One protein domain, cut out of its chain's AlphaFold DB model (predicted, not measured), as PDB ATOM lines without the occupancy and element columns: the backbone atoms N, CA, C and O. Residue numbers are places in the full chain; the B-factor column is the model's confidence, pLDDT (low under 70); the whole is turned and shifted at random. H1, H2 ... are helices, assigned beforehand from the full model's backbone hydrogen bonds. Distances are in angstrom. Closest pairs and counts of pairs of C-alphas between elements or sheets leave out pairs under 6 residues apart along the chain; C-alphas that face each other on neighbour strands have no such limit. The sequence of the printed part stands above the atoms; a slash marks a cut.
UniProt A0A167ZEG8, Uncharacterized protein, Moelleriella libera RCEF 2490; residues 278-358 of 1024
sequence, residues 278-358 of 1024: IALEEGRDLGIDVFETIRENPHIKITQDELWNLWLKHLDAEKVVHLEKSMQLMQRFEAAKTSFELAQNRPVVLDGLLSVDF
ATOM      1  N   ILE A 278     -98.906 -18.485  -6.657       78.62
ATOM      2  CA  ILE A 278     -98.361 -18.429  -8.016       78.62
ATOM      3  C   ILE A 278     -97.120 -17.551  -7.965       78.62
ATOM      4  O   ILE A 278     -97.166 -16.464  -7.381       78.62
ATOM      5  N   ALA A 279     -96.033 -18.028  -8.555       76.94
ATOM      6  CA  ALA A 279     -94.821 -17.248  -8.701       76.94
ATOM      7  C   ALA A 279     -94.989 -16.247  -9.847       76.94
ATOM      8  O   ALA A 279     -95.569 -16.550 -10.894       76.94
ATOM      9  N   LEU A 280     -94.529 -15.024  -9.619       71.25
ATOM     10  CA  LEU A 280     -94.664 -13.919 -10.559       71.25
ATOM     11  C   LEU A 280     -93.279 -13.570 -11.093       71.25
ATOM     12  O   LEU A 280     -92.342 -13.476 -10.304       71.25
ATOM     13  N   GLU A 281     -93.174 -13.338 -12.401       67.56
ATOM     14  CA  GLU A 281     -91.977 -12.731 -12.990       67.56
ATOM     15  C   GLU A 281     -91.855 -11.284 -12.481       67.56
ATOM     16  O   GLU A 281     -92.824 -10.511 -12.514       67.56
ATOM     17  N   GLU A 282     -90.678 -10.905 -11.975       53.41
ATOM     18  CA  GLU A 282     -90.393  -9.521 -11.590       53.41
ATOM     19  C   GLU A 282     -90.284  -8.650 -12.848       53.41
ATOM     20  O   GLU A 282     -89.293  -8.678 -13.571       53.41
ATOM     21  N   GLY A 283     -91.315  -7.850 -13.123       53.41
ATOM     22  CA  GLY A 283     -91.320  -6.947 -14.271       53.41
ATOM     23  C   GLY A 283     -92.712  -6.483 -14.690       53.41
ATOM     24  O   GLY A 283     -93.736  -6.897 -14.139       53.41
ATOM     25  N   ARG A 284     -92.739  -5.598 -15.697       46.72
ATOM     26  CA  ARG A 284     -93.963  -5.035 -16.301       46.72
ATOM     27  C   ARG A 284     -94.671  -5.985 -17.277       46.72
ATOM     28  O   ARG A 284     -95.607  -5.571 -17.952       46.72
ATOM     29  N   ASP A 285     -94.252  -7.244 -17.357       54.47
ATOM     30  CA  ASP A 285     -94.816  -8.184 -18.314       54.47
ATOM     31  C   ASP A 285     -96.030  -8.935 -17.749       54.47
ATOM     32  O   ASP A 285     -96.164  -9.207 -16.550       54.47
ATOM     33  N   LEU A 286     -96.951  -9.275 -18.653       57.78
ATOM     34  CA  LEU A 286     -98.182 -10.039 -18.408       57.78
ATOM     35  C   LEU A 286     -97.912 -11.484 -17.917       57.78
ATOM     36  O   LEU A 286     -98.825 -12.308 -17.941       57.78
ATOM     37  N   GLY A 287     -96.676 -11.818 -17.542       64.12
ATOM     38  CA  GLY A 287     -96.203 -13.158 -17.223       64.12
ATOM     39  C   GLY A 287     -96.612 -13.632 -15.831       64.12
ATOM     40  O   GLY A 287     -96.587 -12.887 -14.849       64.12
ATOM     41  N   ILE A 288     -96.999 -14.901 -15.763       77.12
ATOM     42  CA  ILE A 288     -96.806 -15.731 -14.575       77.12
ATOM     43  C   ILE A 288     -95.492 -16.482 -14.789       77.12
ATOM     44  O   ILE A 288     -95.251 -16.939 -15.908       77.12
ATOM     45  N   ASP A 289     -94.679 -16.658 -13.747       80.50
ATOM     46  CA  ASP A 289     -93.521 -17.542 -13.858       80.50
ATOM     47  C   ASP A 289     -94.042 -18.980 -13.820       80.50
ATOM     48  O   ASP A 289     -94.323 -19.551 -12.761       80.50
ATOM     49  N   VAL A 290     -94.268 -19.550 -15.002       80.19
ATOM     50  CA  VAL A 290     -94.846 -20.890 -15.155       80.19
ATOM     51  C   VAL A 290     -93.925 -21.940 -14.529       80.19
ATOM     52  O   VAL A 290     -94.410 -22.912 -13.944       80.19
ATOM     53  N   PHE A 291     -92.608 -21.754 -14.643       79.25
ATOM     54  CA  PHE A 291     -91.628 -22.712 -14.152       79.25
ATOM     55  C   PHE A 291     -91.590 -22.705 -12.629       79.25
ATOM     56  O   PHE A 291     -91.788 -23.749 -12.002       79.25
ATOM     57  N   GLU A 292     -91.413 -21.529 -12.041       82.56
ATOM     58  CA  GLU A 292     -91.371 -21.338 -10.599       82.56
ATOM     59  C   GLU A 292     -92.713 -21.699  -9.963       82.56
ATOM     60  O   GLU A 292     -92.749 -22.407  -8.960       82.56
ATOM     61  N   THR A 293     -93.834 -21.357 -10.606       83.81
ATOM     62  CA  THR A 293     -95.164 -21.750 -10.126       83.81
ATOM     63  C   THR A 293     -95.309 -23.268 -10.073       83.81
ATOM     64  O   THR A 293     -95.815 -23.791  -9.084       83.81
ATOM     65  N   ILE A 294     -94.861 -24.009 -11.090       84.69
ATOM     66  CA  ILE A 294     -94.901 -25.482 -11.059       84.69
ATOM     67  C   ILE A 294     -93.922 -26.035 -10.016       84.69
ATOM     68  O   ILE A 294     -94.253 -26.988  -9.306       84.69
ATOM     69  N   ARG A 295     -92.739 -25.425  -9.883       83.88
ATOM     70  CA  ARG A 295     -91.708 -25.823  -8.917       83.88
ATOM     71  C   ARG A 295     -92.174 -25.656  -7.472       83.88
ATOM     72  O   ARG A 295     -91.931 -26.544  -6.656       83.88
ATOM     73  N   GLU A 296     -92.851 -24.554  -7.158       84.00
ATOM     74  CA  GLU A 296     -93.444 -24.284  -5.842       84.00
ATOM     75  C   GLU A 296     -94.686 -25.147  -5.567       84.00
ATOM     76  O   GLU A 296     -95.056 -25.365  -4.412       84.00
ATOM     77  N   ASN A 297     -95.293 -25.715  -6.616       83.44
ATOM     78  CA  ASN A 297     -96.518 -26.509  -6.541       83.44
ATOM     79  C   ASN A 297     -96.354 -27.956  -7.047       83.44
ATOM     80  O   ASN A 297     -97.164 -28.425  -7.851       83.44
ATOM     81  N   PRO A 298     -95.389 -28.741  -6.522       86.19
ATOM     82  CA  PRO A 298     -95.036 -30.052  -7.079       86.19
ATOM     83  C   PRO A 298     -96.139 -31.115  -6.934       86.19
ATOM     84  O   PRO A 298     -96.074 -32.184  -7.538       86.19
ATOM     85  N   HIS A 299     -97.153 -30.852  -6.106       86.44
ATOM     86  CA  HIS A 299     -98.299 -31.733  -5.886       86.44
ATOM     87  C   HIS A 299     -99.380 -31.588  -6.972       86.44
ATOM     88  O   HIS A 299    -100.254 -32.452  -7.089       86.44
ATOM     89  N   ILE A 300     -99.325 -30.525  -7.778       83.38
ATOM     90  CA  ILE A 300    -100.278 -30.249  -8.848       83.38
ATOM     91  C   ILE A 300     -99.739 -30.861 -10.140       83.38
ATOM     92  O   ILE A 300     -98.719 -30.438 -10.673       83.38
ATOM     93  N   LYS A 301    -100.427 -31.883 -10.658       88.00
ATOM     94  CA  LYS A 301    -100.076 -32.531 -11.930       88.00
ATOM     95  C   LYS A 301    -100.561 -31.686 -13.113       88.00
ATOM     96  O   LYS A 301    -101.518 -32.075 -13.774       88.00
ATOM     97  N   ILE A 302     -99.931 -30.536 -13.336       88.12
ATOM     98  CA  ILE A 302    -100.190 -29.658 -14.479       88.12
ATOM     99  C   ILE A 302     -98.902 -29.430 -15.270       88.12
ATOM    100  O   ILE A 302     -97.825 -29.274 -14.695       88.12
ATOM    101  N   THR A 303     -98.996 -29.452 -16.595       87.38
ATOM    102  CA  THR A 303     -97.877 -29.113 -17.485       87.38
ATOM    103  C   THR A 303     -97.731 -27.596 -17.638       87.38
ATOM    104  O   THR A 303     -98.666 -26.840 -17.367       87.38
ATOM    105  N   GLN A 304     -96.564 -27.135 -18.103       80.62
ATOM    106  CA  GLN A 304     -96.324 -25.714 -18.399       80.62
ATOM    107  C   GLN A 304     -97.364 -25.162 -19.386       80.62
ATOM    108  O   GLN A 304     -97.982 -24.129 -19.125       80.62
ATOM    109  N   ASP A 305     -97.634 -25.911 -20.457       77.06
ATOM    110  CA  ASP A 305     -98.627 -25.552 -21.472       77.06
ATOM    111  C   ASP A 305    -100.043 -25.456 -20.894       77.06
ATOM    112  O   ASP A 305    -100.807 -24.554 -21.237       77.06
ATOM    113  N   GLU A 306    -100.434 -26.380 -20.014       83.81
ATOM    114  CA  GLU A 306    -101.753 -26.352 -19.378       83.81
ATOM    115  C   GLU A 306    -101.907 -25.151 -18.439       83.81
ATOM    116  O   GLU A 306    -102.937 -24.475 -18.491       83.81
ATOM    117  N   LEU A 307    -100.891 -24.848 -17.622       84.69
ATOM    118  CA  LEU A 307    -100.908 -23.697 -16.716       84.69
ATOM    119  C   LEU A 307    -100.958 -22.375 -17.489       84.69
ATOM    120  O   LEU A 307    -101.757 -21.494 -17.165       84.69
ATOM    121  N   TRP A 308    -100.181 -22.262 -18.563       82.81
ATOM    122  CA  TRP A 308    -100.228 -21.089 -19.425       82.81
ATOM    123  C   TRP A 308    -101.576 -20.931 -20.128       82.81
ATOM    124  O   TRP A 308    -102.140 -19.841 -20.166       82.81
ATOM    125  N   ASN A 309    -102.155 -22.020 -20.637       81.12
ATOM    126  CA  ASN A 309    -103.487 -21.978 -21.237       81.12
ATOM    127  C   ASN A 309    -104.564 -21.548 -20.228       81.12
ATOM    128  O   ASN A 309    -105.517 -20.864 -20.609       81.12
ATOM    129  N   LEU A 310    -104.435 -21.927 -18.951       86.44
ATOM    130  CA  LEU A 310    -105.306 -21.420 -17.887       86.44
ATOM    131  C   LEU A 310    -105.110 -19.917 -17.674       86.44
ATOM    132  O   LEU A 310    -106.103 -19.199 -17.561       86.44
ATOM    133  N   TRP A 311    -103.867 -19.437 -17.681       87.00
ATOM    134  CA  TRP A 311    -103.564 -18.011 -17.575       87.00
ATOM    135  C   TRP A 311    -104.120 -17.207 -18.752       87.00
ATOM    136  O   TRP A 311    -104.812 -16.217 -18.542       87.00
ATOM    137  N   LEU A 312    -103.939 -17.668 -19.993       82.06
ATOM    138  CA  LEU A 312    -104.500 -17.004 -21.173       82.06
ATOM    139  C   LEU A 312    -106.033 -16.965 -21.145       82.06
ATOM    140  O   LEU A 312    -106.630 -15.941 -21.481       82.06
ATOM    141  N   LYS A 313    -106.684 -18.055 -20.715       83.75
ATOM    142  CA  LYS A 313    -108.142 -18.080 -20.509       83.75
ATOM    143  C   LYS A 313    -108.574 -17.099 -19.423       83.75
ATOM    144  O   LYS A 313    -109.631 -16.486 -19.553       83.75
ATOM    145  N   HIS A 314    -107.775 -16.942 -18.371       86.50
ATOM    146  CA  HIS A 314    -108.029 -15.964 -17.319       86.50
ATOM    147  C   HIS A 314    -107.871 -14.527 -17.821       86.50
ATOM    148  O   HIS A 314    -108.767 -13.720 -17.609       86.50
ATOM    149  N   LEU A 315    -106.808 -14.219 -18.569       83.56
ATOM    150  CA  LEU A 315    -106.616 -12.910 -19.204       83.56
ATOM    151  C   LEU A 315    -107.764 -12.552 -20.161       83.56
ATOM    152  O   LEU A 315    -108.189 -11.395 -20.202       83.56
ATOM    153  N   ASP A 316    -108.297 -13.530 -20.897       82.50
ATOM    154  CA  ASP A 316    -109.471 -13.348 -21.756       82.50
ATOM    155  C   ASP A 316    -110.758 -13.127 -20.948       82.50
ATOM    156  O   ASP A 316    -111.557 -12.235 -21.257       82.50
ATOM    157  N   ALA A 317    -110.930 -13.871 -19.852       83.50
ATOM    158  CA  ALA A 317    -112.038 -13.676 -18.923       83.50
ATOM    159  C   ALA A 317    -111.996 -12.288 -18.260       83.50
ATOM    160  O   ALA A 317    -113.037 -11.643 -18.147       83.50
ATOM    161  N   GLU A 318    -110.807 -11.802 -17.893       83.75
ATOM    162  CA  GLU A 318    -110.539 -10.458 -17.354       83.75
ATOM    163  C   GLU A 318    -110.496  -9.365 -18.446       83.75
ATOM    164  O   GLU A 318    -110.254  -8.188 -18.160       83.75
ATOM    165  N   LYS A 319    -110.767  -9.731 -19.709       83.19
ATOM    166  CA  LYS A 319    -110.836  -8.829 -20.870       83.19
ATOM    167  C   LYS A 319    -109.547  -8.015 -21.083       83.19
ATOM    168  O   LYS A 319    -109.585  -6.864 -21.517       83.19
ATOM    169  N   VAL A 320    -108.400  -8.604 -20.766       75.81
ATOM    170  CA  VAL A 320    -107.065  -7.996 -20.895       75.81
ATOM    171  C   VAL A 320    -106.520  -8.230 -22.292       75.81
ATOM    172  O   VAL A 320    -106.135  -7.287 -22.977       75.81
ATOM    173  N   VAL A 321    -106.562  -9.485 -22.739       71.31
ATOM    174  CA  VAL A 321    -106.132  -9.890 -24.075       71.31
ATOM    175  C   VAL A 321    -107.153 -10.861 -24.640       71.31
ATOM    176  O   VAL A 321    -107.643 -11.727 -23.927       71.31
ATOM    177  N   HIS A 322    -107.482 -10.714 -25.920       69.81
ATOM    178  CA  HIS A 322    -108.349 -11.672 -26.597       69.81
ATOM    179  C   HIS A 322    -107.601 -13.003 -26.735       69.81
ATOM    180  O   HIS A 322    -106.520 -13.014 -27.330       69.81
ATOM    181  N   LEU A 323    -108.172 -14.104 -26.235       66.06
ATOM    182  CA  LEU A 323    -107.526 -15.428 -26.194       66.06
ATOM    183  C   LEU A 323    -106.886 -15.807 -27.536       66.06
ATOM    184  O   LEU A 323    -105.733 -16.225 -27.599       66.06
ATOM    185  N   GLU A 324    -107.622 -15.583 -28.622       64.62
ATOM    186  CA  GLU A 324    -107.176 -15.866 -29.986       64.62
ATOM    187  C   GLU A 324    -105.924 -15.067 -30.390       64.62
ATOM    188  O   GLU A 324    -105.010 -15.620 -30.998       64.62
ATOM    189  N   LYS A 325    -105.824 -13.790 -29.992       61.69
ATOM    190  CA  LYS A 325    -104.650 -12.948 -30.279       61.69
ATOM    191  C   LYS A 325    -103.438 -13.364 -29.448       61.69
ATOM    192  O   LYS A 325    -102.331 -13.381 -29.975       61.69
ATOM    193  N   SER A 326    -103.635 -13.736 -28.183       59.34
ATOM    194  CA  SER A 326    -102.551 -14.262 -27.342       59.34
ATOM    195  C   SER A 326    -102.019 -15.589 -27.871       59.34
ATOM    196  O   SER A 326    -100.810 -15.790 -27.926       59.34
ATOM    197  N   MET A 327    -102.910 -16.482 -28.316       65.69
ATOM    198  CA  MET A 327    -102.515 -17.746 -28.940       65.69
ATOM    199  C   MET A 327    -101.732 -17.513 -30.236       65.69
ATOM    200  O   MET A 327    -100.729 -18.183 -30.471       65.69
ATOM    201  N   GLN A 328    -102.137 -16.536 -31.049       69.00
ATOM    202  CA  GLN A 328    -101.381 -16.134 -32.238       69.00
ATOM    203  C   GLN A 328    -100.003 -15.559 -31.877       69.00
ATOM    204  O   GLN A 328     -99.022 -15.886 -32.542       69.00
ATOM    205  N   LEU A 329     -99.899 -14.742 -30.822       62.16
ATOM    206  CA  LEU A 329     -98.621 -14.195 -30.351       62.16
ATOM    207  C   LEU A 329     -97.676 -15.302 -29.867       62.16
ATOM    208  O   LEU A 329     -96.515 -15.315 -30.258       62.16
ATOM    209  N   MET A 330     -98.192 -16.270 -29.108       65.38
ATOM    210  CA  MET A 330     -97.443 -17.455 -28.675       65.38
ATOM    211  C   MET A 330     -96.944 -18.282 -29.856       65.38
ATOM    212  O   MET A 330     -95.774 -18.638 -29.919       65.38
ATOM    213  N   GLN A 331     -97.810 -18.549 -30.837       71.19
ATOM    214  CA  GLN A 331     -97.415 -19.268 -32.050       71.19
ATOM    215  C   GLN A 331     -96.333 -18.515 -32.834       71.19
ATOM    216  O   GLN A 331     -95.457 -19.144 -33.429       71.19
ATOM    217  N   ARG A 332     -96.379 -17.176 -32.839       70.56
ATOM    218  CA  ARG A 332     -95.345 -16.330 -33.450       70.56
ATOM    219  C   ARG A 332     -94.035 -16.384 -32.665       70.56
ATOM    220  O   ARG A 332     -92.996 -16.552 -33.294       70.56
ATOM    221  N   PHE A 333     -94.081 -16.281 -31.338       73.19
ATOM    222  CA  PHE A 333     -92.896 -16.368 -30.484       73.19
ATOM    223  C   PHE A 333     -92.224 -17.733 -30.586       73.19
ATOM    224  O   PHE A 333     -91.035 -17.788 -30.852       73.19
ATOM    225  N   GLU A 334     -92.975 -18.830 -30.491       74.50
ATOM    226  CA  GLU A 334     -92.420 -20.182 -30.629       74.50
ATOM    227  C   GLU A 334     -91.810 -20.415 -32.015       74.50
ATOM    228  O   GLU A 334     -90.743 -21.020 -32.155       74.50
ATOM    229  N   ALA A 335     -92.447 -19.879 -33.061       72.00
ATOM    230  CA  ALA A 335     -91.884 -19.913 -34.404       72.00
ATOM    231  C   ALA A 335     -90.581 -19.099 -34.505       72.00
ATOM    232  O   ALA A 335     -89.630 -19.567 -35.132       72.00
ATOM    233  N   ALA A 336     -90.522 -17.915 -33.888       72.81
ATOM    234  CA  ALA A 336     -89.331 -17.067 -33.854       72.81
ATOM    235  C   ALA A 336     -88.204 -17.689 -33.018       72.81
ATOM    236  O   ALA A 336     -87.067 -17.728 -33.474       72.81
ATOM    237  N   LYS A 337     -88.528 -18.262 -31.857       81.88
ATOM    238  CA  LYS A 337     -87.619 -19.018 -30.995       81.88
ATOM    239  C   LYS A 337     -86.981 -20.167 -31.759       81.88
ATOM    240  O   LYS A 337     -85.764 -20.208 -31.898       81.88
ATOM    241  N   THR A 338     -87.801 -21.047 -32.329       77.88
ATOM    242  CA  THR A 338     -87.323 -22.210 -33.095       77.88
ATOM    243  C   THR A 338     -86.440 -21.778 -34.272       77.88
ATOM    244  O   THR A 338     -85.425 -22.408 -34.566       77.88
ATOM    245  N   SER A 339     -86.818 -20.692 -34.951       78.06
ATOM    246  CA  SER A 339     -86.053 -20.115 -36.059       78.06
ATOM    247  C   SER A 339     -84.704 -19.549 -35.601       78.06
ATOM    248  O   SER A 339     -83.681 -19.804 -36.238       78.06
ATOM    249  N   PHE A 340     -84.673 -18.845 -34.470       83.00
ATOM    250  CA  PHE A 340     -83.451 -18.285 -33.903       83.00
ATOM    251  C   PHE A 340     -82.497 -19.374 -33.414       83.00
ATOM    252  O   PHE A 340     -81.303 -19.308 -33.699       83.00
ATOM    253  N   GLU A 341     -83.021 -20.404 -32.738       86.25
ATOM    254  CA  GLU A 341     -82.238 -21.556 -32.277       86.25
ATOM    255  C   GLU A 341     -81.531 -22.253 -33.435       86.25
ATOM    256  O   GLU A 341     -80.355 -22.613 -33.342       86.25
ATOM    257  N   LEU A 342     -82.244 -22.393 -34.555       79.56
ATOM    258  CA  LEU A 342     -81.710 -22.953 -35.787       79.56
ATOM    259  C   LEU A 342     -80.650 -22.034 -36.415       79.56
ATOM    260  O   LEU A 342     -79.599 -22.515 -36.834       79.56
ATOM    261  N   ALA A 343     -80.916 -20.725 -36.479       80.00
ATOM    262  CA  ALA A 343     -80.044 -19.749 -37.132       80.00
ATOM    263  C   ALA A 343     -78.727 -19.531 -36.374       80.00
ATOM    264  O   ALA A 343     -77.670 -19.417 -36.990       80.00
ATOM    265  N   GLN A 344     -78.785 -19.491 -35.042       84.38
ATOM    266  CA  GLN A 344     -77.617 -19.281 -34.185       84.38
ATOM    267  C   GLN A 344     -76.967 -20.592 -33.732       84.38
ATOM    268  O   GLN A 344     -75.903 -20.560 -33.114       84.38
ATOM    269  N   ASN A 345     -77.586 -21.744 -34.032       86.50
ATOM    270  CA  ASN A 345     -77.187 -23.065 -33.543       86.50
ATOM    271  C   ASN A 345     -76.945 -23.070 -32.019       86.50
ATOM    272  O   ASN A 345     -75.979 -23.648 -31.513       86.50
ATOM    273  N   ARG A 346     -77.804 -22.357 -31.288       80.88
ATOM    274  CA  ARG A 346     -77.753 -22.189 -29.833       80.88
ATOM    275  C   ARG A 346     -79.173 -22.300 -29.286       80.88
ATOM    276  O   ARG A 346     -80.060 -21.692 -29.875       80.88
ATOM    277  N   PRO A 347     -79.407 -23.048 -28.197       81.00
ATOM    278  CA  PRO A 347     -80.724 -23.094 -27.577       81.00
ATOM    279  C   PRO A 347     -81.095 -21.706 -27.050       81.00
ATOM    280  O   PRO A 347     -80.248 -21.007 -26.490       81.00
ATOM    281  N   VAL A 348     -82.353 -21.317 -27.224       82.88
ATOM    282  CA  VAL A 348     -82.901 -20.113 -26.619       82.88
ATOM    283  C   VAL A 348     -83.259 -20.494 -25.198       82.88
ATOM    284  O   VAL A 348     -84.189 -21.272 -24.962       82.88
ATOM    285  N   VAL A 349     -82.475 -19.982 -24.256       76.06
ATOM    286  CA  VAL A 349     -82.797 -20.111 -22.840       76.06
ATOM    287  C   VAL A 349     -83.905 -19.110 -22.564       76.06
ATOM    288  O   VAL A 349     -83.786 -17.935 -22.893       76.06
ATOM    289  N   LEU A 350     -85.026 -19.606 -22.063       70.50
ATOM    290  CA  LEU A 350     -86.176 -18.783 -21.739       70.50
ATOM    291  C   LEU A 350     -86.077 -18.339 -20.278       70.50
ATOM    292  O   LEU A 350     -85.879 -19.191 -19.415       70.50
ATOM    293  N   ASP A 351     -86.256 -17.044 -20.032       59.00
ATOM    294  CA  ASP A 351     -86.465 -16.459 -18.698       59.00
ATOM    295  C   ASP A 351     -87.935 -16.045 -18.586       59.00
ATOM    296  O   ASP A 351     -88.271 -14.863 -18.593       59.00
ATOM    297  N   GLY A 352     -88.819 -17.041 -18.688       55.72
ATOM    298  CA  GLY A 352     -90.257 -16.845 -18.875       55.72
ATOM    299  C   GLY A 352     -90.780 -17.291 -20.239       55.72
ATOM    300  O   GLY A 352     -90.026 -17.589 -21.160       55.72
ATOM    301  N   LEU A 353     -92.099 -17.380 -20.417       52.34
ATOM    302  CA  LEU A 353     -92.655 -18.027 -21.620       52.34
ATOM    303  C   LEU A 353     -92.520 -17.193 -22.913       52.34
ATOM    304  O   LEU A 353     -92.561 -17.750 -24.006       52.34
ATOM    305  N   LEU A 354     -92.366 -15.871 -22.795       61.53
ATOM    306  CA  LEU A 354     -92.153 -14.941 -23.916       61.53
ATOM    307  C   LEU A 354     -90.861 -14.118 -23.770       61.53
ATOM    308  O   LEU A 354     -90.646 -13.170 -24.526       61.53
ATOM    309  N   SER A 355     -90.005 -14.481 -22.815       64.56
ATOM    310  CA  SER A 355     -88.778 -13.765 -22.473       64.56
ATOM    311  C   SER A 355     -87.566 -14.682 -22.633       64.56
ATOM    312  O   SER A 355     -87.658 -15.904 -22.510       64.56
ATOM    313  N   VAL A 356     -86.432 -14.092 -22.993       72.38
ATOM    314  CA  VAL A 356     -85.207 -14.801 -23.357       72.38
ATOM    315  C   VAL A 356     -84.091 -14.402 -22.400       72.38
ATOM    316  O   VAL A 356     -83.769 -13.220 -22.284       72.38
ATOM    317  N   ASP A 357     -83.474 -15.394 -21.763       78.62
ATOM    318  CA  ASP A 357     -82.321 -15.226 -20.884       78.62
ATOM    319  C   ASP A 357     -81.047 -15.020 -21.717       78.62
ATOM    320  O   ASP A 357     -80.328 -15.961 -22.075       78.62
ATOM    321  N   PHE A 358     -80.764 -13.769 -22.073       83.19
ATOM    322  CA  PHE A 358     -79.576 -13.455 -22.862       83.19
ATOM    323  C   PHE A 358     -78.268 -13.692 -22.102       83.19
ATOM    324  O   PHE A 358     -77.245 -13.928 -22.749       83.19
TER     325      PHE A 358
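This is residues 278 to 358 of the 1024 residues of an uncharacterized protein of Moelleriella libera RCEF 2490 (UniProt A0A167ZEG8). H2 and the longer H3 meet near their ends as a V, with small H1 at H2's other end and residues 345 to 358 folding back from H3 into the V's opening. The printed part has 81 residues, with three named helices in the order H1, H2, H3 and no named strand: all helix. It is compact, with a radius of gyration of the C-alphas of 13.5 A and spans of 36 by 29 by 25 A.

H1, residues 290 to 296, touches residues 304 to 308 alone of H2, residues 304 to 317; the closest C-alphas, of Val 290 and Gln 304, are 6.0 A apart. They run opposite ways at a steep tilt of 68 degrees, only just short of about perpendicular. H2 and H3, residues 323 to 344, form a helical hairpin, opposite ways at 37 degrees, only just steep; the closest C-alphas, of Asp 316 and Leu 323, are 5.3 A apart. H1 and H3 are apart. Every O i to N i+4 pair is within hydrogen-bond range in H1, H2 and H3.

H1 begins at C-alpha 290 (-94.846, -20.890, -15.155) and measures 10.0 A, H2 19.8 A. H3 measures 31.2 A, ending at C-alpha 344 (-77.617, -19.281, -34.185).

The printed part has no cut and no long link. Residues 281 to 287, 322 to 330 and 351 to 355 have pLDDT under 70.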